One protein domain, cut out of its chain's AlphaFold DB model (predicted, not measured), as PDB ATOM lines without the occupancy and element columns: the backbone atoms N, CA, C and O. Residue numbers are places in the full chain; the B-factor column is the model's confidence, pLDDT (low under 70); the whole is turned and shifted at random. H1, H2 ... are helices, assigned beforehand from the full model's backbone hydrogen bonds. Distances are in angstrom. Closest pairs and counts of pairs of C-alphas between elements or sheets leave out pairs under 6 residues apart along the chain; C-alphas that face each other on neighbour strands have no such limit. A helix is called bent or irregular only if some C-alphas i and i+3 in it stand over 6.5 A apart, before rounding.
ATOM      1  N   LYS A 633      26.100  33.649 -17.175       69.50
ATOM      2  CA  LYS A 633      26.409  32.659 -18.214       69.50
ATOM      3  C   LYS A 633      25.164  31.940 -18.749       69.50
ATOM      4  O   LYS A 633      25.170  31.516 -19.904       69.50
ATOM      5  N   GLU A 634      24.106  31.819 -17.946       75.75
ATOM      6  CA  GLU A 634      22.840  31.186 -18.342       75.75
ATOM      7  C   GLU A 634      21.916  32.156 -19.099       75.75
ATOM      8  O   GLU A 634      21.252  31.739 -20.045       75.75
ATOM      9  N   GLN A 635      21.919  33.452 -18.755       77.81
ATOM     10  CA  GLN A 635      21.083  34.466 -19.429       77.81
ATOM     11  C   GLN A 635      21.630  34.887 -20.804       77.81
ATOM     12  O   GLN A 635      20.860  35.173 -21.722       77.81
ATOM     13  N   LEU A 636      22.959  34.900 -20.961       80.38
ATOM     14  CA  LEU A 636      23.666  35.308 -22.181       80.38
ATOM     15  C   LEU A 636      23.121  34.725 -23.505       80.38
ATOM     16  O   LEU A 636      22.866  35.509 -24.420       80.38
ATOM     17  N   PRO A 637      22.967  33.395 -23.682       83.19
ATOM     18  CA  PRO A 637      22.556  32.825 -24.967       83.19
ATOM     19  C   PRO A 637      21.113  33.169 -25.356       83.19
ATOM     20  O   PRO A 637      20.838  33.337 -26.546       83.19
ATOM     21  N   GLU A 638      20.205  33.288 -24.388       86.12
ATOM     22  CA  GLU A 638      18.811  33.648 -24.649       86.12
ATOM     23  C   GLU A 638      18.679  35.141 -24.964       86.12
ATOM     24  O   GLU A 638      18.133  35.496 -26.009       86.12
ATOM     25  N   LEU A 639      19.265  36.008 -24.132       86.94
ATOM     26  CA  LEU A 639      19.233  37.458 -24.332       86.94
ATOM     27  C   LEU A 639      19.891  37.872 -25.656       86.94
ATOM     28  O   LEU A 639      19.358  38.724 -26.364       86.94
ATOM     29  N   LEU A 640      21.000  37.224 -26.036       86.88
ATOM     30  CA  LEU A 640      21.631  37.419 -27.344       86.88
ATOM     31  C   LEU A 640      20.686  37.036 -28.495       86.88
ATOM     32  O   LEU A 640      20.589  37.770 -29.472       86.88
ATOM     33  N   THR A 641      19.953  35.926 -28.370       88.19
ATOM     34  CA  THR A 641      18.993  35.478 -29.396       88.19
ATOM     35  C   THR A 641      17.810  36.448 -29.514       88.19
ATOM     36  O   THR A 641      17.387  36.783 -30.620       88.19
ATOM     37  N   GLN A 642      17.293  36.951 -28.387       88.62
ATOM     38  CA  GLN A 642      16.249  37.983 -28.366       88.62
ATOM     39  C   GLN A 642      16.743  39.292 -29.014       88.62
ATOM     40  O   GLN A 642      16.047  39.863 -29.857       88.62
ATOM     41  N   ALA A 643      17.966  39.724 -28.690       87.56
ATOM     42  CA  ALA A 643      18.597  40.914 -29.257       87.56
ATOM     43  C   ALA A 643      18.842  40.805 -30.771       87.56
ATOM     44  O   ALA A 643      18.503  41.727 -31.508       87.56
ATOM     45  N   GLU A 644      19.356  39.672 -31.257       88.81
ATOM     46  CA  GLU A 644      19.578  39.433 -32.689       88.81
ATOM     47  C   GLU A 644      18.261  39.418 -33.492       88.81
ATOM     48  O   GLU A 644      18.206  39.990 -34.584       88.81
ATOM     49  N   ASN A 645      17.183  38.853 -32.934       87.19
ATOM     50  CA  ASN A 645      15.857  38.855 -33.561       87.19
ATOM     51  C   ASN A 645      15.257  40.271 -33.655       87.19
ATOM     52  O   ASN A 645      14.871  40.702 -34.741       87.19
ATOM     53  N   VAL A 646      15.226  41.025 -32.549       86.88
ATOM     54  CA  VAL A 646      14.694  42.405 -32.537       86.88
ATOM     55  C   VAL A 646      15.536  43.336 -33.414       86.88
ATOM     56  O   VAL A 646      14.996  44.215 -34.085       86.88
ATOM     57  N   LEU A 647      16.850  43.113 -33.485       87.06
ATOM     58  CA  LEU A 647      17.742  43.846 -34.379       87.06
ATOM     59  C   LEU A 647      17.425  43.589 -35.861       87.06
ATOM     60  O   LEU A 647      17.476  44.524 -36.660       87.06
ATOM     61  N   ALA A 648      17.082  42.355 -36.242       86.94
ATOM     62  CA  ALA A 648      16.643  42.037 -37.602       86.94
ATOM     63  C   ALA A 648      15.278  42.672 -37.928       86.94
ATOM     64  O   ALA A 648      15.112  43.266 -38.994       86.94
ATOM     65  N   ASP A 649      14.330  42.604 -36.995       83.81
ATOM     66  CA  ASP A 649      12.972  43.124 -37.172       83.81
ATOM     67  C   ASP A 649      12.921  44.662 -37.237       83.81
ATOM     68  O   ASP A 649      12.232  45.216 -38.097       83.81
ATOM     69  N   ILE A 650      13.712  45.381 -36.432       83.12
ATOM     70  CA  ILE A 650      13.804  46.849 -36.552       83.12
ATOM     71  C   ILE A 650      14.572  47.266 -37.810       83.12
ATOM     72  O   ILE A 650      14.211  48.275 -38.409       83.12
ATOM     73  N   ARG A 651      15.573  46.501 -38.276       84.25
ATOM     74  CA  ARG A 651      16.212  46.776 -39.580       84.25
ATOM     75  C   ARG A 651      15.186  46.705 -40.717       84.25
ATOM     76  O   ARG A 651      15.046  47.687 -41.434       84.25
ATOM     77  N   ARG A 652      14.367  45.647 -40.778       79.44
ATOM     78  CA  ARG A 652      13.254  45.539 -41.745       79.44
ATOM     79  C   ARG A 652      12.278  46.719 -41.672       79.44
ATOM     80  O   ARG A 652      11.907  47.255 -42.708       79.44
ATOM     81  N   ALA A 653      11.884  47.155 -40.472       75.88
ATOM     82  CA  ALA A 653      10.998  48.316 -40.317       75.88
ATOM     83  C   ALA A 653      11.667  49.648 -40.710       75.88
ATOM     84  O   ALA A 653      11.000  50.544 -41.222       75.88
ATOM     85  N   VAL A 654      12.982  49.785 -40.506       77.25
ATOM     86  CA  VAL A 654      13.763  50.928 -41.000       77.25
ATOM     87  C   VAL A 654      13.821  50.942 -42.522       77.25
ATOM     88  O   VAL A 654      13.681  52.017 -43.099       77.25
ATOM     89  N   ASP A 655      14.011  49.785 -43.151       75.94
ATOM     90  CA  ASP A 655      14.085  49.657 -44.606       75.94
ATOM     91  C   ASP A 655      12.703  49.914 -45.243       75.94
ATOM     92  O   ASP A 655      12.593  50.748 -46.139       75.94
ATOM     93  N   ALA A 656      11.620  49.367 -44.675       69.12
ATOM     94  CA  ALA A 656      10.244  49.692 -45.073       69.12
ATOM     95  C   ALA A 656       9.930  51.202 -44.956       69.12
ATOM     96  O   ALA A 656       9.402  51.801 -45.887       69.12
ATOM     97  N   LEU A 657      10.345  51.862 -43.864       65.94
ATOM     98  CA  LEU A 657      10.227  53.322 -43.690       65.94
ATOM     99  C   LEU A 657      11.108  54.154 -44.646       65.94
ATOM    100  O   LEU A 657      10.978  55.382 -44.677       65.94
ATOM    101  N   ILE A 658      12.045  53.532 -45.368       63.19
ATOM    102  CA  ILE A 658      12.861  54.169 -46.414       63.19
ATOM    103  C   ILE A 658      12.234  53.960 -47.801       63.19
ATOM    104  O   ILE A 658      12.417  54.824 -48.657       63.19
ATOM    105  N   GLU A 659      11.483  52.874 -48.007       56.53
ATOM    106  CA  GLU A 659      10.803  52.540 -49.269       56.53
ATOM    107  C   GLU A 659       9.359  53.083 -49.369       56.53
ATOM    108  O   GLU A 659       8.919  53.418 -50.464       56.53
ATOM    109  N   GLU A 660       8.649  53.304 -48.253       48.69
ATOM    110  CA  GLU A 660       7.296  53.905 -48.241       48.69
ATOM    111  C   GLU A 660       7.133  55.378 -48.732       48.69
ATOM    112  O   GLU A 660       5.988  55.758 -48.983       48.69
ATOM    113  N   PRO A 661       8.151  56.267 -48.874       45.47
ATOM    114  CA  PRO A 661       7.899  57.678 -49.188       45.47
ATOM    115  C   PRO A 661       7.791  58.027 -50.685       45.47
ATOM    116  O   PRO A 661       7.651  59.214 -50.979       45.47
ATOM    117  N   SER A 662       7.871  57.061 -51.610       42.84
ATOM    118  CA  SER A 662       7.704  57.286 -53.060       42.84
ATOM    119  C   SER A 662       6.265  57.033 -53.538       42.84
ATOM    120  O   SER A 662       5.427  57.933 -53.475       42.84
ATOM    121  N   GLU A 663       5.954  55.814 -53.992       40.50
ATOM    122  CA  GLU A 663       4.854  55.539 -54.937       40.50
ATOM    123  C   GLU A 663       3.449  55.946 -54.438       40.50
ATOM    124  O   GLU A 663       2.637  56.420 -55.232       40.50
ATOM    125  N   GLU A 664       3.139  55.814 -53.139       42.34
ATOM    126  CA  GLU A 664       1.826  56.211 -52.586       42.34
ATOM    127  C   GLU A 664       1.741  57.688 -52.148       42.34
ATOM    128  O   GLU A 664       0.641  58.206 -51.941       42.34
ATOM    129  N   LEU A 665       2.874  58.389 -52.008       43.50
ATOM    130  CA  LEU A 665       2.924  59.792 -51.568       43.50
ATOM    131  C   LEU A 665       3.182  60.783 -52.710       43.50
ATOM    132  O   LEU A 665       2.753  61.933 -52.605       43.50
ATOM    133  N   GLU A 666       3.807  60.348 -53.805       44.00
ATOM    134  CA  GLU A 666       4.054  61.168 -55.000       44.00
ATOM    135  C   GLU A 666       2.749  61.741 -55.579       44.00
ATOM    136  O   GLU A 666       2.642  62.953 -55.775       44.00
ATOM    137  N   GLY A 667       1.700  60.921 -55.710       44.78
ATOM    138  CA  GLY A 667       0.368  61.380 -56.135       44.78
ATOM    139  C   GLY A 667      -0.389  62.244 -55.110       44.78
ATOM    140  O   GLY A 667      -1.465  62.753 -55.419       44.78
ATOM    141  N   PHE A 668       0.134  62.412 -53.890       40.09
ATOM    142  CA  PHE A 668      -0.528  63.143 -52.802       40.09
ATOM    143  C   PHE A 668       0.106  64.511 -52.503       40.09
ATOM    144  O   PHE A 668      -0.562  65.371 -51.928       40.09
ATOM    145  N   ASP A 669       1.364  64.739 -52.905       47.28
ATOM    146  CA  ASP A 669       2.001  66.062 -52.834       47.28
ATOM    147  C   ASP A 669       1.579  66.987 -53.995       47.28
ATOM    148  O   ASP A 669       1.490  68.192 -53.778       47.28
ATOM    149  N   GLU A 670       1.225  66.469 -55.180       49.00
ATOM    150  CA  GLU A 670       0.619  67.296 -56.249       49.00
ATOM    151  C   GLU A 670      -0.792  67.774 -55.850       49.00
ATOM    152  O   GLU A 670      -1.093  68.967 -55.873       49.00
ATOM    153  N   LEU A 671      -1.625  66.860 -55.341       44.31
ATOM    154  CA  LEU A 671      -2.933  67.169 -54.741       44.31
ATOM    155  C   LEU A 671      -2.840  68.014 -53.457       44.31
ATOM    156  O   LEU A 671      -3.851  68.543 -52.981       44.31
ATOM    157  N   ALA A 672      -1.646  68.174 -52.876       47.97
ATOM    158  CA  ALA A 672      -1.492  68.944 -51.655       47.97
ATOM    159  C   ALA A 672      -1.775  70.431 -51.853       47.97
ATOM    160  O   ALA A 672      -2.198  71.054 -50.885       47.97
ATOM    161  N   GLU A 673      -1.611  71.021 -53.041       53.44
ATOM    162  CA  GLU A 673      -1.882  72.453 -53.233       53.44
ATOM    163  C   GLU A 673      -3.376  72.796 -53.099       53.44
ATOM    164  O   GLU A 673      -3.718  73.798 -52.460       53.44
ATOM    165  N   GLU A 674      -4.273  71.924 -53.562       49.56
ATOM    166  CA  GLU A 674      -5.730  72.128 -53.500       49.56
ATOM    167  C   GLU A 674      -6.331  71.812 -52.115       49.56
ATOM    168  O   GLU A 674      -7.400  72.312 -51.754       49.56
ATOM    169  N   MET A 675      -5.630  71.035 -51.282       54.03
ATOM    170  CA  MET A 675      -6.149  70.592 -49.984       54.03
ATOM    171  C   MET A 675      -6.382  71.727 -48.953       54.03
ATOM    172  O   MET A 675      -5.599  72.686 -48.864       54.03
ATOM    173  N   PRO A 676      -7.390  71.593 -48.060       63.03
ATOM    174  CA  PRO A 676      -7.599  72.504 -46.933       63.03
ATOM    175  C   PRO A 676      -6.388  72.605 -45.992       63.03
ATOM    176  O   PRO A 676      -5.673  71.630 -45.756       63.03
ATOM    177  N   THR A 677      -6.199  73.765 -45.354       63.75
ATOM    178  CA  THR A 677      -5.047  74.041 -44.467       63.75
ATOM    179  C   THR A 677      -4.850  73.004 -43.358       63.75
ATOM    180  O   THR A 677      -3.722  72.599 -43.102       63.75
ATOM    181  N   LYS A 678      -5.930  72.489 -42.758       58.12
ATOM    182  CA  LYS A 678      -5.855  71.435 -41.727       58.12
ATOM    183  C   LYS A 678      -5.332  70.089 -42.248       58.12
ATOM    184  O   LYS A 678      -4.729  69.343 -41.484       58.12
ATOM    185  N   ALA A 679      -5.541  69.775 -43.528       55.91
ATOM    186  CA  ALA A 679      -4.976  68.577 -44.149       55.91
ATOM    187  C   ALA A 679      -3.473  68.764 -44.424       55.91
ATOM    188  O   ALA A 679      -2.681  67.881 -44.109       55.91
ATOM    189  N   LYS A 680      -3.059  69.960 -44.872       64.31
ATOM    190  CA  LYS A 680      -1.641  70.363 -44.986       64.31
ATOM    191  C   LYS A 680      -0.915  70.311 -43.629       64.31
ATOM    192  O   LYS A 680       0.220  69.841 -43.537       64.31
ATOM    193  N   GLU A 681      -1.573  70.738 -42.552       68.81
ATOM    194  CA  GLU A 681      -1.065  70.623 -41.175       68.81
ATOM    195  C   GLU A 681      -0.923  69.157 -40.725       68.81
ATOM    196  O   GLU A 681       0.098  68.804 -40.135       68.81
ATOM    197  N   LEU A 682      -1.889  68.289 -41.047       65.19
ATOM    198  CA  LEU A 682      -1.815  66.849 -40.764       65.19
ATOM    199  C   LEU A 682      -0.700  66.149 -41.556       65.19
ATOM    200  O   LEU A 682       0.103  65.444 -40.951       65.19
ATOM    201  N   LEU A 683      -0.584  66.391 -42.864       65.38
ATOM    202  CA  LEU A 683       0.456  65.805 -43.721       65.38
ATOM    203  C   LEU A 683       1.863  66.249 -43.284       65.38
ATOM    204  O   LEU A 683       2.783  65.439 -43.156       65.38
ATOM    205  N   THR A 684       2.041  67.536 -42.961       70.75
ATOM    206  CA  THR A 684       3.325  68.044 -42.443       70.75
ATOM    207  C   THR A 684       3.597  67.660 -40.986       70.75
ATOM    208  O   THR A 684       4.743  67.774 -40.546       70.75
ATOM    209  N   PHE A 685       2.599  67.207 -40.222       72.19
ATOM    210  CA  PHE A 685       2.795  66.541 -38.931       72.19
ATOM    211  C   PHE A 685       3.210  65.076 -39.133       72.19
ATOM    212  O   PHE A 685       4.217  64.654 -38.571       72.19
ATOM    213  N   GLN A 686       2.518  64.338 -40.003       71.81
ATOM    214  CA  GLN A 686       2.813  62.950 -40.368       71.81
ATOM    215  C   GLN A 686       4.257  62.792 -40.866       71.81
ATOM    216  O   GLN A 686       5.018  62.034 -40.268       71.81
ATOM    217  N   LYS A 687       4.690  63.598 -41.848       74.12
ATOM    218  CA  LYS A 687       6.075  63.591 -42.362       74.12
ATOM    219  C   LYS A 687       7.128  63.874 -41.269       74.12
ATOM    220  O   LYS A 687       8.231  63.335 -41.324       74.12
ATOM    221  N   LYS A 688       6.797  64.661 -40.232       76.50
ATOM    222  CA  LYS A 688       7.679  64.889 -39.062       76.50
ATOM    223  C   LYS A 688       7.693  63.703 -38.095       76.50
ATOM    224  O   LYS A 688       8.752  63.397 -37.555       76.50
ATOM    225  N   VAL A 689       6.553  63.047 -37.871       78.81
ATOM    226  CA  VAL A 689       6.453  61.861 -37.004       78.81
ATOM    227  C   VAL A 689       7.171  60.669 -37.634       78.81
ATOM    228  O   VAL A 689       8.006  60.070 -36.961       78.81
ATOM    229  N   GLY A 690       6.940  60.387 -38.921       77.31
ATOM    230  CA  GLY A 690       7.656  59.343 -39.660       77.31
ATOM    231  C   GLY A 690       9.170  59.556 -39.603       77.31
ATOM    232  O   GLY A 690       9.893  58.691 -39.122       77.31
ATOM    233  N   GLY A 691       9.648  60.764 -39.933       76.06
ATOM    234  CA  GLY A 691      11.071  61.105 -39.821       76.06
ATOM    235  C   GLY A 691      11.652  60.946 -38.406       76.06
ATOM    236  O   GLY A 691      12.788  60.494 -38.257       76.06
ATOM    237  N   ALA A 692      10.886  61.266 -37.357       80.06
ATOM    238  CA  ALA A 692      11.312  61.065 -35.970       80.06
ATOM    239  C   ALA A 692      11.396  59.575 -35.588       80.06
ATOM    240  O   ALA A 692      12.362  59.177 -34.933       80.06
ATOM    241  N   ILE A 693      10.439  58.751 -36.030       82.12
ATOM    242  CA  ILE A 693      10.458  57.290 -35.842       82.12
ATOM    243  C   ILE A 693      11.654  56.681 -36.586       82.12
ATOM    244  O   ILE A 693      12.428  55.950 -35.973       82.12
ATOM    245  N   THR A 694      11.886  57.055 -37.850       80.94
ATOM    246  CA  THR A 694      13.027  56.578 -38.652       80.94
ATOM    247  C   THR A 694      14.375  56.906 -38.001       80.94
ATOM    248  O   THR A 694      15.280  56.072 -38.010       80.94
ATOM    249  N   VAL A 695      14.539  58.099 -37.410       84.00
ATOM    250  CA  VAL A 695      15.764  58.460 -36.667       84.00
ATOM    251  C   VAL A 695      15.875  57.675 -35.356       84.00
ATOM    252  O   VAL A 695      16.953  57.170 -35.047       84.00
ATOM    253  N   GLY A 696      14.777  57.525 -34.608       83.38
ATOM    254  CA  GLY A 696      14.749  56.735 -33.373       83.38
ATOM    255  C   GLY A 696      15.133  55.272 -33.606       83.38
ATOM    256  O   GLY A 696      16.018  54.752 -32.930       83.38
ATOM    257  N   MET A 697      14.541  54.633 -34.617       84.75
ATOM    258  CA  MET A 697      14.859  53.257 -34.998       84.75
ATOM    259  C   MET A 697      16.295  53.102 -35.513       84.75
ATOM    260  O   MET A 697      16.964  52.147 -35.131       84.75
ATOM    261  N   LYS A 698      16.825  54.041 -36.312       85.62
ATOM    262  CA  LYS A 698      18.231  53.991 -36.766       85.62
ATOM    263  C   LYS A 698      19.237  54.110 -35.615       85.62
ATOM    264  O   LYS A 698      20.277  53.455 -35.663       85.62
ATOM    265  N   ASN A 699      18.922  54.881 -34.573       86.38
ATOM    266  CA  ASN A 699      19.738  54.930 -33.357       86.38
ATOM    267  C   ASN A 699      19.636  53.615 -32.565       86.38
ATOM    268  O   ASN A 699      20.666  53.033 -32.237       86.38
ATOM    269  N   ALA A 700      18.419  53.097 -32.360       86.25
ATOM    270  CA  ALA A 700      18.188  51.832 -31.661       86.25
ATOM    271  C   ALA A 700      18.856  50.631 -32.360       86.25
ATOM    272  O   ALA A 700      19.443  49.782 -31.694       86.25
ATOM    273  N   VAL A 701      18.858  50.586 -33.700       87.81
ATOM    274  CA  VAL A 701      19.617  49.590 -34.482       87.81
ATOM    275  C   VAL A 701      21.113  49.672 -34.189       87.81
ATOM    276  O   VAL A 701      21.759  48.628 -34.121       87.81
ATOM    277  N   LYS A 702      21.684  50.869 -34.006       86.38
ATOM    278  CA  LYS A 702      23.102  51.012 -33.650       86.38
ATOM    279  C   LYS A 702      23.360  50.528 -32.223       86.38
ATOM    280  O   LYS A 702      24.186  49.646 -32.042       86.38
ATOM    281  N   GLU A 703      22.625  51.063 -31.251       86.69
ATOM    282  CA  GLU A 703      22.769  50.743 -29.822       86.69
ATOM    283  C   GLU A 703      22.603  49.234 -29.568       86.69
ATOM    284  O   GLU A 703      23.449  48.613 -28.929       86.69
ATOM    285  N   LEU A 704      21.593  48.599 -30.175       89.25
ATOM    286  CA  LEU A 704      21.386  47.153 -30.073       89.25
ATOM    287  C   LEU A 704      22.431  46.332 -30.858       89.25
ATOM    288  O   LEU A 704      22.720  45.208 -30.462       89.25
ATOM    289  N   THR A 705      23.033  46.864 -31.933       90.69
ATOM    290  CA  THR A 705      24.162  46.188 -32.611       90.69
ATOM    291  C   THR A 705      25.412  46.192 -31.731       90.69
ATOM    292  O   THR A 705      26.063  45.157 -31.612       90.69
ATOM    293  N   ASP A 706      25.727  47.330 -31.107       88.56
ATOM    294  CA  ASP A 706      26.895  47.476 -30.232       88.56
ATOM    295  C   ASP A 706      26.781  46.497 -29.035       88.56
ATOM    296  O   ASP A 706      27.678  45.679 -28.822       88.56
ATOM    297  N   HIS A 707      25.626  46.459 -28.353       87.75
ATOM    298  CA  HIS A 707      25.351  45.503 -27.267       87.75
ATOM    299  C   HIS A 707      25.381  44.023 -27.702       87.75
ATOM    300  O   HIS A 707      25.847  43.163 -26.954       87.75
ATOM    301  N   VAL A 708      24.912  43.691 -28.914       88.94
ATOM    302  CA  VAL A 708      24.977  42.313 -29.446       88.94
ATOM    303  C   VAL A 708      26.427  41.830 -29.563       88.94
ATOM    304  O   VAL A 708      26.707  40.681 -29.220       88.94
ATOM    305  N   GLU A 709      27.366  42.684 -29.980       88.12
ATOM    306  CA  GLU A 709      28.789  42.317 -30.018       88.12
ATOM    307  C   GLU A 709      29.413  42.210 -28.616       88.12
ATOM    308  O   GLU A 709      30.237  41.322 -28.377       88.12
ATOM    309  N   GLU A 710      28.984  43.031 -27.654       86.25
ATOM    310  CA  GLU A 710      29.400  42.909 -26.248       86.25
ATOM    311  C   GLU A 710      28.945  41.573 -25.635       86.25
ATOM    312  O   GLU A 710      29.761  40.845 -25.060       86.25
ATOM    313  N   LEU A 711      27.682  41.177 -25.838       87.31
ATOM    314  CA  LEU A 711      27.172  39.876 -25.388       87.31
ATOM    315  C   LEU A 711      27.861  38.700 -26.106       87.31
ATOM    316  O   LEU A 711      28.187  37.696 -25.464       87.31
ATOM    317  N   ARG A 712      28.154  38.812 -27.411       88.06
ATOM    318  CA  ARG A 712      28.955  37.814 -28.154       88.06
ATOM    319  C   ARG A 712      30.359  37.665 -27.569       88.06
ATOM    320  O   ARG A 712      30.828  36.537 -27.395       88.06
ATOM    321  N   MET A 713      31.016  38.774 -27.230       85.69
ATOM    322  CA  MET A 713      32.345  38.773 -26.617       85.69
ATOM    323  C   MET A 713      32.325  38.128 -25.226       85.69
ATOM    324  O   MET A 713      33.137  37.235 -24.967       85.69
ATOM    325  N   SER A 714      31.379  38.500 -24.358       83.88
ATOM    326  CA  SER A 714      31.223  37.887 -23.032       83.88
ATOM    327  C   SER A 714      30.951  36.385 -23.133       83.88
ATOM    328  O   SER A 714      31.651  35.591 -22.502       83.88
ATOM    329  N   LYS A 715      30.031  35.959 -24.012       85.81
ATOM    330  CA  LYS A 715      29.770  34.538 -24.296       85.81
ATOM    331  C   LYS A 715      31.038  33.789 -24.722       85.81
ATOM    332  O   LYS A 715      31.360  32.761 -24.134       85.81
ATOM    333  N   HIS A 716      31.815  34.334 -25.661       85.44
ATOM    334  CA  HIS A 716      33.074  33.724 -26.102       85.44
ATOM    335  C   HIS A 716      34.122  33.601 -24.975       85.44
ATOM    336  O   HIS A 716      34.911  32.649 -24.962       85.44
ATOM    337  N   ILE A 717      34.131  34.521 -24.003       84.38
ATOM    338  CA  ILE A 717      34.982  34.422 -22.806       84.38
ATOM    339  C   ILE A 717      34.497  33.287 -21.887       84.38
ATOM    340  O   ILE A 717      35.318  32.491 -21.429       84.38
ATOM    341  N   TYR A 718      33.184  33.147 -21.671       82.75
ATOM    342  CA  TYR A 718      32.617  32.050 -20.878       82.75
ATOM    343  C   TYR A 718      32.767  30.670 -21.520       82.75
ATOM    344  O   TYR A 718      32.971  29.698 -20.791       82.75
ATOM    345  N   ASP A 719      32.708  30.573 -22.846       83.31
ATOM    346  CA  ASP A 719      32.976  29.336 -23.594       83.31
ATOM    347  C   ASP A 719      34.463  28.928 -23.508       83.31
ATOM    348  O   ASP A 719      34.814  27.763 -23.683       83.31
ATOM    349  N   ASN A 720      35.350  29.871 -23.168       84.44
ATOM    350  CA  ASN A 720      36.780  29.650 -22.934       84.44
ATOM    351  C   ASN A 720      37.183  29.716 -21.445       84.44
ATOM    352  O   ASN A 720      38.382  29.788 -21.152       84.44
ATOM    353  N   SER A 721      36.234  29.676 -20.498       75.31
ATOM    354  CA  SER A 721      36.488  29.991 -19.080       75.31
ATOM    355  C   SER A 721      37.561  29.120 -18.412       75.31
ATOM    356  O   SER A 721      38.236  29.586 -17.500       75.31
ATOM    357  N   GLU A 722      37.792  27.892 -18.895       75.19
ATOM    358  CA  GLU A 722      38.873  26.995 -18.437       75.19
ATOM    359  C   GLU A 722      40.289  27.596 -18.566       75.19
ATOM    360  O   GLU A 722      41.219  27.152 -17.894       75.19
ATOM    361  N   LYS A 723      40.466  28.601 -19.434       71.69
ATOM    362  CA  LYS A 723      41.750  29.264 -19.722       71.69
ATOM    363  C   LYS A 723      41.920  30.590 -18.963       71.69
ATOM    364  O   LYS A 723      42.927  31.274 -19.149       71.69
ATOM    365  N   VAL A 724      40.941  30.983 -18.145       73.38
ATOM    366  CA  VAL A 724      40.862  32.297 -17.489       73.38
ATOM    367  C   VAL A 724      40.984  32.128 -15.972       73.38
ATOM    368  O   VAL A 724      40.403  31.220 -15.386       73.38
ATOM    369  N   SER A 725      41.753  32.992 -15.302       78.69
ATOM    370  CA  SER A 725      41.878  32.941 -13.839       78.69
ATOM    371  C   SER A 725      40.595  33.413 -13.147       78.69
ATOM    372  O   SER A 725      39.944  34.347 -13.609       78.69
ATOM    373  N   ALA A 726      40.260  32.816 -11.997       73.50
ATOM    374  CA  ALA A 726      39.029  33.121 -11.255       73.50
ATOM    375  C   ALA A 726      38.862  34.618 -10.919       73.50
ATOM    376  O   ALA A 726      37.765  35.153 -10.998       73.50
ATOM    377  N   GLU A 727      39.956  35.327 -10.622       75.12
ATOM    378  CA  GLU A 727      39.940  36.781 -10.387       75.12
ATOM    379  C   GLU A 727      39.532  37.595 -11.625       75.12
ATOM    380  O   GLU A 727      38.916  38.649 -11.488       75.12
ATOM    381  N   LYS A 728      39.853  37.107 -12.832       76.12
ATOM    382  CA  LYS A 728      39.446  37.727 -14.099       76.12
ATOM    383  C   LYS A 728      38.016  37.350 -14.480       76.12
ATOM    384  O   LYS A 728      37.307  38.209 -14.992       76.12
ATOM    385  N   LEU A 729      37.579  36.123 -14.183       76.94
ATOM    386  CA  LEU A 729      36.174  35.722 -14.329       76.94
ATOM    387  C   LEU A 729      35.271  36.610 -13.457       76.94
ATOM    388  O   LEU A 729      34.444  37.317 -14.014       76.94
ATOM    389  N   ASN A 730      35.581  36.772 -12.164       78.44
ATOM    390  CA  ASN A 730      34.875  37.676 -11.232       78.44
ATOM    391  C   ASN A 730      34.787  39.160 -11.680       78.44
ATOM    392  O   ASN A 730      34.053  39.951 -11.075       78.44
ATOM    393  N   TYR A 731      35.589  39.577 -12.667       76.94
ATOM    394  CA  TYR A 731      35.532  40.904 -13.288       76.94
ATOM    395  C   TYR A 731      34.665  40.898 -14.559       76.94
ATOM    396  O   TYR A 731      33.822  41.780 -14.721       76.94
ATOM    397  N   VAL A 732      34.809  39.871 -15.405       80.06
ATOM    398  CA  VAL A 732      33.937  39.614 -16.567       80.06
ATOM    399  C   VAL A 732      32.482  39.393 -16.139       80.06
ATOM    400  O   VAL A 732      31.585  39.880 -16.819       80.06
ATOM    401  N   ASP A 733      32.238  38.763 -14.989       80.31
ATOM    402  CA  ASP A 733      30.897  38.552 -14.429       80.31
ATOM    403  C   ASP A 733      30.149  39.866 -14.200       80.31
ATOM    404  O   ASP A 733      28.968  39.972 -14.518       80.31
ATOM    405  N   LYS A 734      30.843  40.902 -13.718       80.75
ATOM    406  CA  LYS A 734      30.241  42.223 -13.483       80.75
ATOM    407  C   LYS A 734      29.931  42.927 -14.796       80.75
ATOM    408  O   LYS A 734      28.795  43.320 -15.010       80.75
ATOM    409  N   LEU A 735      30.911  42.975 -15.702       81.69
ATOM    410  CA  LEU A 735      30.728  43.541 -17.042       81.69
ATOM    411  C   LEU A 735      29.615  42.828 -17.827       81.69
ATOM    412  O   LEU A 735      28.908  43.464 -18.597       81.69
ATOM    413  N   THR A 736      29.430  41.523 -17.612       83.25
ATOM    414  CA  THR A 736      28.344  40.750 -18.230       83.25
ATOM    415  C   THR A 736      26.991  41.079 -17.607       83.25
ATOM    416  O   THR A 736      26.026  41.225 -18.347       83.25
ATOM    417  N   VAL A 737      26.893  41.228 -16.280       83.56
ATOM    418  CA  VAL A 737      25.654  41.698 -15.628       83.56
ATOM    419  C   VAL A 737      25.262  43.080 -16.147       83.56
ATOM    420  O   VAL A 737      24.116  43.261 -16.552       83.56
ATOM    421  N   ASP A 738      26.215  44.012 -16.189       83.94
ATOM    422  CA  ASP A 738      25.985  45.385 -16.641       83.94
ATOM    423  C   ASP A 738      25.534  45.402 -18.121       83.94
ATOM    424  O   ASP A 738      24.463  45.925 -18.431       83.94
ATOM    425  N   ALA A 739      26.256  44.719 -19.023       84.69
ATOM    426  CA  ALA A 739      25.893  44.621 -20.443       84.69
ATOM    427  C   ALA A 739      24.551  43.898 -20.686       84.69
ATOM    428  O   ALA A 739      23.790  44.274 -21.582       84.69
ATOM    429  N   CYS A 740      24.218  42.876 -19.889       84.56
ATOM    430  CA  CYS A 740      22.916  42.210 -19.955       84.56
ATOM    431  C   CYS A 740      21.771  43.152 -19.544       84.56
ATOM    432  O   CYS A 740      20.717  43.136 -20.179       84.56
ATOM    433  N   GLU A 741      21.953  43.978 -18.513       85.44
ATOM    434  CA  GLU A 741      20.924  44.924 -18.065       85.44
ATOM    435  C   GLU A 741      20.761  46.102 -19.040       85.44
ATOM    436  O   GLU A 741      19.634  46.479 -19.370       85.44
ATOM    437  N   GLU A 742      21.862  46.621 -19.593       85.62
ATOM    438  CA  GLU A 742      21.819  47.625 -20.665       85.62
ATOM    439  C   GLU A 742      21.137  47.073 -21.929       85.62
ATOM    440  O   GLU A 742      20.234  47.717 -22.468       85.62
ATOM    441  N   THR A 743      21.438  45.831 -22.334       87.00
ATOM    442  CA  THR A 743      20.750  45.176 -23.465       87.00
ATOM    443  C   THR A 743      19.245  45.043 -23.213       87.00
ATOM    444  O   THR A 743      18.450  45.372 -24.096       87.00
ATOM    445  N   LYS A 744      18.821  44.611 -22.014       88.69
ATOM    446  CA  LYS A 744      17.393  44.529 -21.636       88.69
ATOM    447  C   LYS A 744      16.715  45.900 -21.687       88.69
ATOM    448  O   LYS A 744      15.592  46.016 -22.179       88.69
ATOM    449  N   GLN A 745      17.393  46.954 -21.232       86.56
ATOM    450  CA  GLN A 745      16.866  48.318 -21.271       86.56
ATOM    451  C   GLN A 745      16.742  48.852 -22.708       86.56
ATOM    452  O   GLN A 745      15.715  49.441 -23.058       86.56
ATOM    453  N   THR A 746      17.734  48.589 -23.562       85.44
ATOM    454  CA  THR A 746      17.708  48.934 -24.990       85.44
ATOM    455  C   THR A 746      16.620  48.147 -25.733       85.44
ATOM    456  O   THR A 746      15.850  48.747 -26.486       85.44
ATOM    457  N   LEU A 747      16.434  46.854 -25.444       86.81
ATOM    458  CA  LEU A 747      15.314  46.043 -25.945       86.81
ATOM    459  C   LEU A 747      13.948  46.611 -25.530       86.81
ATOM    460  O   LEU A 747      13.062  46.794 -26.367       86.81
ATOM    461  N   ALA A 748      13.785  46.993 -24.262       85.50
ATOM    462  CA  ALA A 748      12.562  47.626 -23.779       85.50
ATOM    463  C   ALA A 748      12.284  48.994 -24.438       85.50
ATOM    464  O   ALA A 748      11.152  49.478 -24.380       85.50
ATOM    465  N   ASN A 749      13.278  49.649 -25.043       82.44
ATOM    466  CA  ASN A 749      13.091  50.860 -25.851       82.44
ATOM    467  C   ASN A 749      12.808  50.527 -27.326       82.44
ATOM    468  O   ASN A 749      11.951  51.167 -27.937       82.44
ATOM    469  N   CYS A 750      13.437  49.477 -27.859       86.00
ATOM    470  CA  CYS A 750      13.175  48.914 -29.183       86.00
ATOM    471  C   CYS A 750      11.692  48.540 -29.366       86.00
ATOM    472  O   CYS A 750      11.052  49.033 -30.295       86.00
ATOM    473  N   TYR A 751      11.103  47.784 -28.434       86.75
ATOM    474  CA  TYR A 751       9.681  47.414 -28.507       86.75
ATOM    475  C   TYR A 751       8.734  48.627 -28.491       86.75
ATOM    476  O   TYR A 751       7.749  48.647 -29.226       86.75
ATOM    477  N   LYS A 752       9.047  49.686 -27.730       87.00
ATOM    478  CA  LYS A 752       8.253  50.935 -27.718       87.00
ATOM    479  C   LYS A 752       8.330  51.686 -29.052       87.00
ATOM    480  O   LYS A 752       7.352  52.311 -29.457       87.00
ATOM    481  N   LEU A 753       9.471  51.632 -29.746       83.19
ATOM    482  CA  LEU A 753       9.620  52.201 -31.089       83.19
ATOM    483  C   LEU A 753       8.835  51.392 -32.132       83.19
ATOM    484  O   LEU A 753       8.174  51.990 -32.979       83.19
ATOM    485  N   MET A 754       8.840  50.059 -32.037       81.06
ATOM    486  CA  MET A 754       8.015  49.181 -32.882       81.06
ATOM    487  C   MET A 754       6.515  49.443 -32.665       81.06
ATOM    488  O   MET A 754       5.775  49.616 -33.629       81.06
ATOM    489  N   GLU A 755       6.071  49.576 -31.411       82.75
ATOM    490  CA  GLU A 755       4.683  49.916 -31.065       82.75
ATOM    491  C   GLU A 755       4.274  51.305 -31.605       82.75
ATOM    492  O   GLU A 755       3.176  51.483 -32.142       82.75
ATOM    493  N   ALA A 756       5.169  52.297 -31.521       81.19
ATOM    494  CA  ALA A 756       4.955  53.626 -32.095       81.19
ATOM    495  C   ALA A 756       4.876  53.604 -33.634       81.19
ATOM    496  O   ALA A 756       4.070  54.336 -34.211       81.19
ATOM    497  N   PHE A 757       5.659  52.746 -34.296       82.69
ATOM    498  CA  PHE A 757       5.600  52.536 -35.743       82.69
ATOM    499  C   PHE A 757       4.285  51.879 -36.184       82.69
ATOM    500  O   PHE A 757       3.635  52.408 -37.081       82.69
ATOM    501  N   VAL A 758       3.813  50.824 -35.507       79.88
ATOM    502  CA  VAL A 758       2.494  50.210 -35.792       79.88
ATOM    503  C   VAL A 758       1.367  51.246 -35.664       79.88
ATOM    504  O   VAL A 758       0.490  51.336 -36.525       79.88
ATOM    505  N   LYS A 759       1.414  52.102 -34.634       80.50
ATOM    506  CA  LYS A 759       0.454  53.209 -34.456       80.50
ATOM    507  C   LYS A 759       0.547  54.262 -35.573       80.50
ATOM    508  O   LYS A 759      -0.483  54.800 -35.977       80.50
ATOM    509  N   TYR A 760       1.744  54.541 -36.089       82.25
ATOM    510  CA  TYR A 760       1.963  55.452 -37.219       82.25
ATOM    511  C   TYR A 760       1.465  54.874 -38.557       82.25
ATOM    512  O   TYR A 760       0.761  55.570 -39.291       82.25
ATOM    513  N   ALA A 761       1.759  53.605 -38.846       74.69
ATOM    514  CA  ALA A 761       1.316  52.909 -40.055       74.69
ATOM    515  C   ALA A 761      -0.218  52.788 -40.097       74.69
ATOM    516  O   ALA A 761      -0.857  53.211 -41.061       74.69
ATOM    517  N   ASN A 762      -0.839  52.332 -39.004       76.69
ATOM    518  CA  ASN A 762      -2.299  52.237 -38.907       76.69
ATOM    519  C   ASN A 762      -2.981  53.618 -38.931       76.69
ATOM    520  O   ASN A 762      -4.036  53.775 -39.547       76.69
ATOM    521  N   GLY A 763      -2.358  54.647 -38.343       73.75
ATOM    522  CA  GLY A 763      -2.805  56.038 -38.479       73.75
ATOM    523  C   GLY A 763      -2.749  56.549 -39.925       73.75
ATOM    524  O   GLY A 763      -3.680  57.215 -40.373       73.75
ATOM    525  N   THR A 764      -1.702  56.186 -40.669       71.94
ATOM    526  CA  THR A 764      -1.517  56.519 -42.092       71.94
ATOM    527  C   THR A 764      -2.569  55.833 -42.967       71.94
ATOM    528  O   THR A 764      -3.319  56.521 -43.664       71.94
ATOM    529  N   LYS A 765      -2.737  54.507 -42.847       73.12
ATOM    530  CA  LYS A 765      -3.781  53.744 -43.560       73.12
ATOM    531  C   LYS A 765      -5.191  54.299 -43.269       73.12
ATOM    532  O   LYS A 765      -6.006  54.444 -44.182       73.12
ATOM    533  N   ALA A 766      -5.473  54.710 -42.027       69.94
ATOM    534  CA  ALA A 766      -6.750  55.319 -41.631       69.94
ATOM    535  C   ALA A 766      -6.965  56.777 -42.106       69.94
ATOM    536  O   ALA A 766      -8.105  57.258 -42.088       69.94
ATOM    537  N   LEU A 767      -5.908  57.489 -42.516       63.91
ATOM    538  CA  LEU A 767      -5.998  58.797 -43.175       63.91
ATOM    539  C   LEU A 767      -6.237  58.633 -44.682       63.91
ATOM    540  O   LEU A 767      -7.164  59.245 -45.208       63.91
ATOM    541  N   LEU A 768      -5.496  57.744 -45.351       63.16
ATOM    542  CA  LEU A 768      -5.674  57.442 -46.779       63.16
ATOM    543  C   LEU A 768      -7.100  56.935 -47.077       63.16
ATOM    544  O   LEU A 768      -7.790  57.489 -47.933       63.16
ATOM    545  N   LYS A 769      -7.613  55.991 -46.269       71.12
ATOM    546  CA  LYS A 769      -9.000  55.474 -46.350       71.12
ATOM    547  C   LYS A 769     -10.077  56.549 -46.087       71.12
ATOM    548  O   LYS A 769     -11.236  56.350 -46.437       71.12
ATOM    549  N   ARG A 770      -9.718  57.698 -45.488       60.81
ATOM    550  CA  ARG A 770     -10.593  58.881 -45.331       60.81
ATOM    551  C   ARG A 770     -10.454  59.910 -46.456       60.81
ATOM    552  O   ARG A 770     -11.413  60.639 -46.691       60.81
ATOM    553  N   ALA A 771      -9.305  59.980 -47.123       55.28
ATOM    554  CA  ALA A 771      -9.087  60.852 -48.276       55.28
ATOM    555  C   ALA A 771      -9.716  60.285 -49.561       55.28
ATOM    556  O   ALA A 771     -10.250  61.045 -50.362       55.28
TER     557      ALA A 771
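What this domain is: This is residues 633 to 771 of the 1178 residues of an uncharacterized protein of marine sediment metagenome (UniProt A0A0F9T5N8). Two very long helices, H4 and H3, fold back on each other as a helical hairpin, and a third helix, H1, packs on both of them, so that the three form a slender up-and-down bundle drawn out into a rod. The short helix H2 sits in the stretch that leads from H1 to H3 near one end of the rod; residues 673 to 678 stick out there, and residues 722 to 728 stick out at the turn of the hairpin at the other end. The printed part has 139 residues with four named helices, in the order H1, H2, H3, H4 along the chain, and no named strand; the class is all helix. The whole is only just loose, close to extended, with a radius of gyration of the C-alphas of 21.2 A, and the C-alphas span 73 by 22 by 18 A.

Where its parts are: H4, the longest helix, has 46 residues, 726 to 771, and measures 66.7 A from its first to its last C-alpha. It begins at C-alpha 726, at (39.029, 33.121, -11.255), and ends at C-alpha 771, at (-9.087, 60.852, -48.276). H3, residues 677 to 719, is 62.3 A long and begins at C-alpha 677, at (-5.047, 74.041, -44.467). H1, residues 633 to 659, is 40.0 A long and begins at C-alpha 633, at (26.409, 32.659, -18.214). H1 is irregular, but only just: C-alphas 634 and 637 are 6.8 A apart. H2, residues 663 to 670, is 12.6 A long; it is neither bent nor irregular, but only just, with C-alphas 664 and 667 at 6.4 A.

How they stand to each other: H1, H3 and H4 make up a bundle, up and down, in which each helix runs against the one before it in the chain. H4 and H3 touch, with 26 pairs of C-alphas within 8 A, and the closest C-alphas are those of His 707 and Thr 743, 6.0 A apart. They run opposite ways at a shallow tilt of 23 degrees and form a helical hairpin. H1 touches H3 too, with 22 pairs; the closest C-alphas, those of Leu 647 and Val 701, are 6.0 A apart. These two run opposite ways at a shallow tilt of 30 degrees. H4 touches H1 with residues 740 to 754 alone, and the closest C-alphas are those of Ala 643 and Leu 747, 6.9 A apart. H1 and H4 run the same way at a shallow tilt of 30 degrees. The helix packing is mostly aligned, with these three pairs at a shallow tilt. H2 touches no helix: it is apart from H1, H3 and H4. In the backbones, the O i to N i+4 pairs within hydrogen-bond range are 21 of 23 in H1, 38 of 39 in H3 and 38 of 42 in H4. H2 has 1 of 4 such pairs within range, and 1 of its 5 O i to N i+3 pairs.

The domain as a whole: The two C-alphas farthest apart are those of Glu 674 and Ser 725, at 73.3 A, while the first and last printed C-alphas, of Lys 633 and Ala 771, are 54.4 A apart. Without residues 673 to 678 and 722 to 728, which stand free, the body spans 65 by 20 by 18 A. The printed part has no cut. The link from H1 to H2 is tight, with 3 residues; those from H2 to H3 and from H3 to H4 are short, with 6 residues each, and no link is long. The mean pLDDT of the printed part is 75.6. It is under 70 at residue 633, residues 656 to 683, residues 766 to 768 and residues 770 to 771, and the mean of H2 is 44.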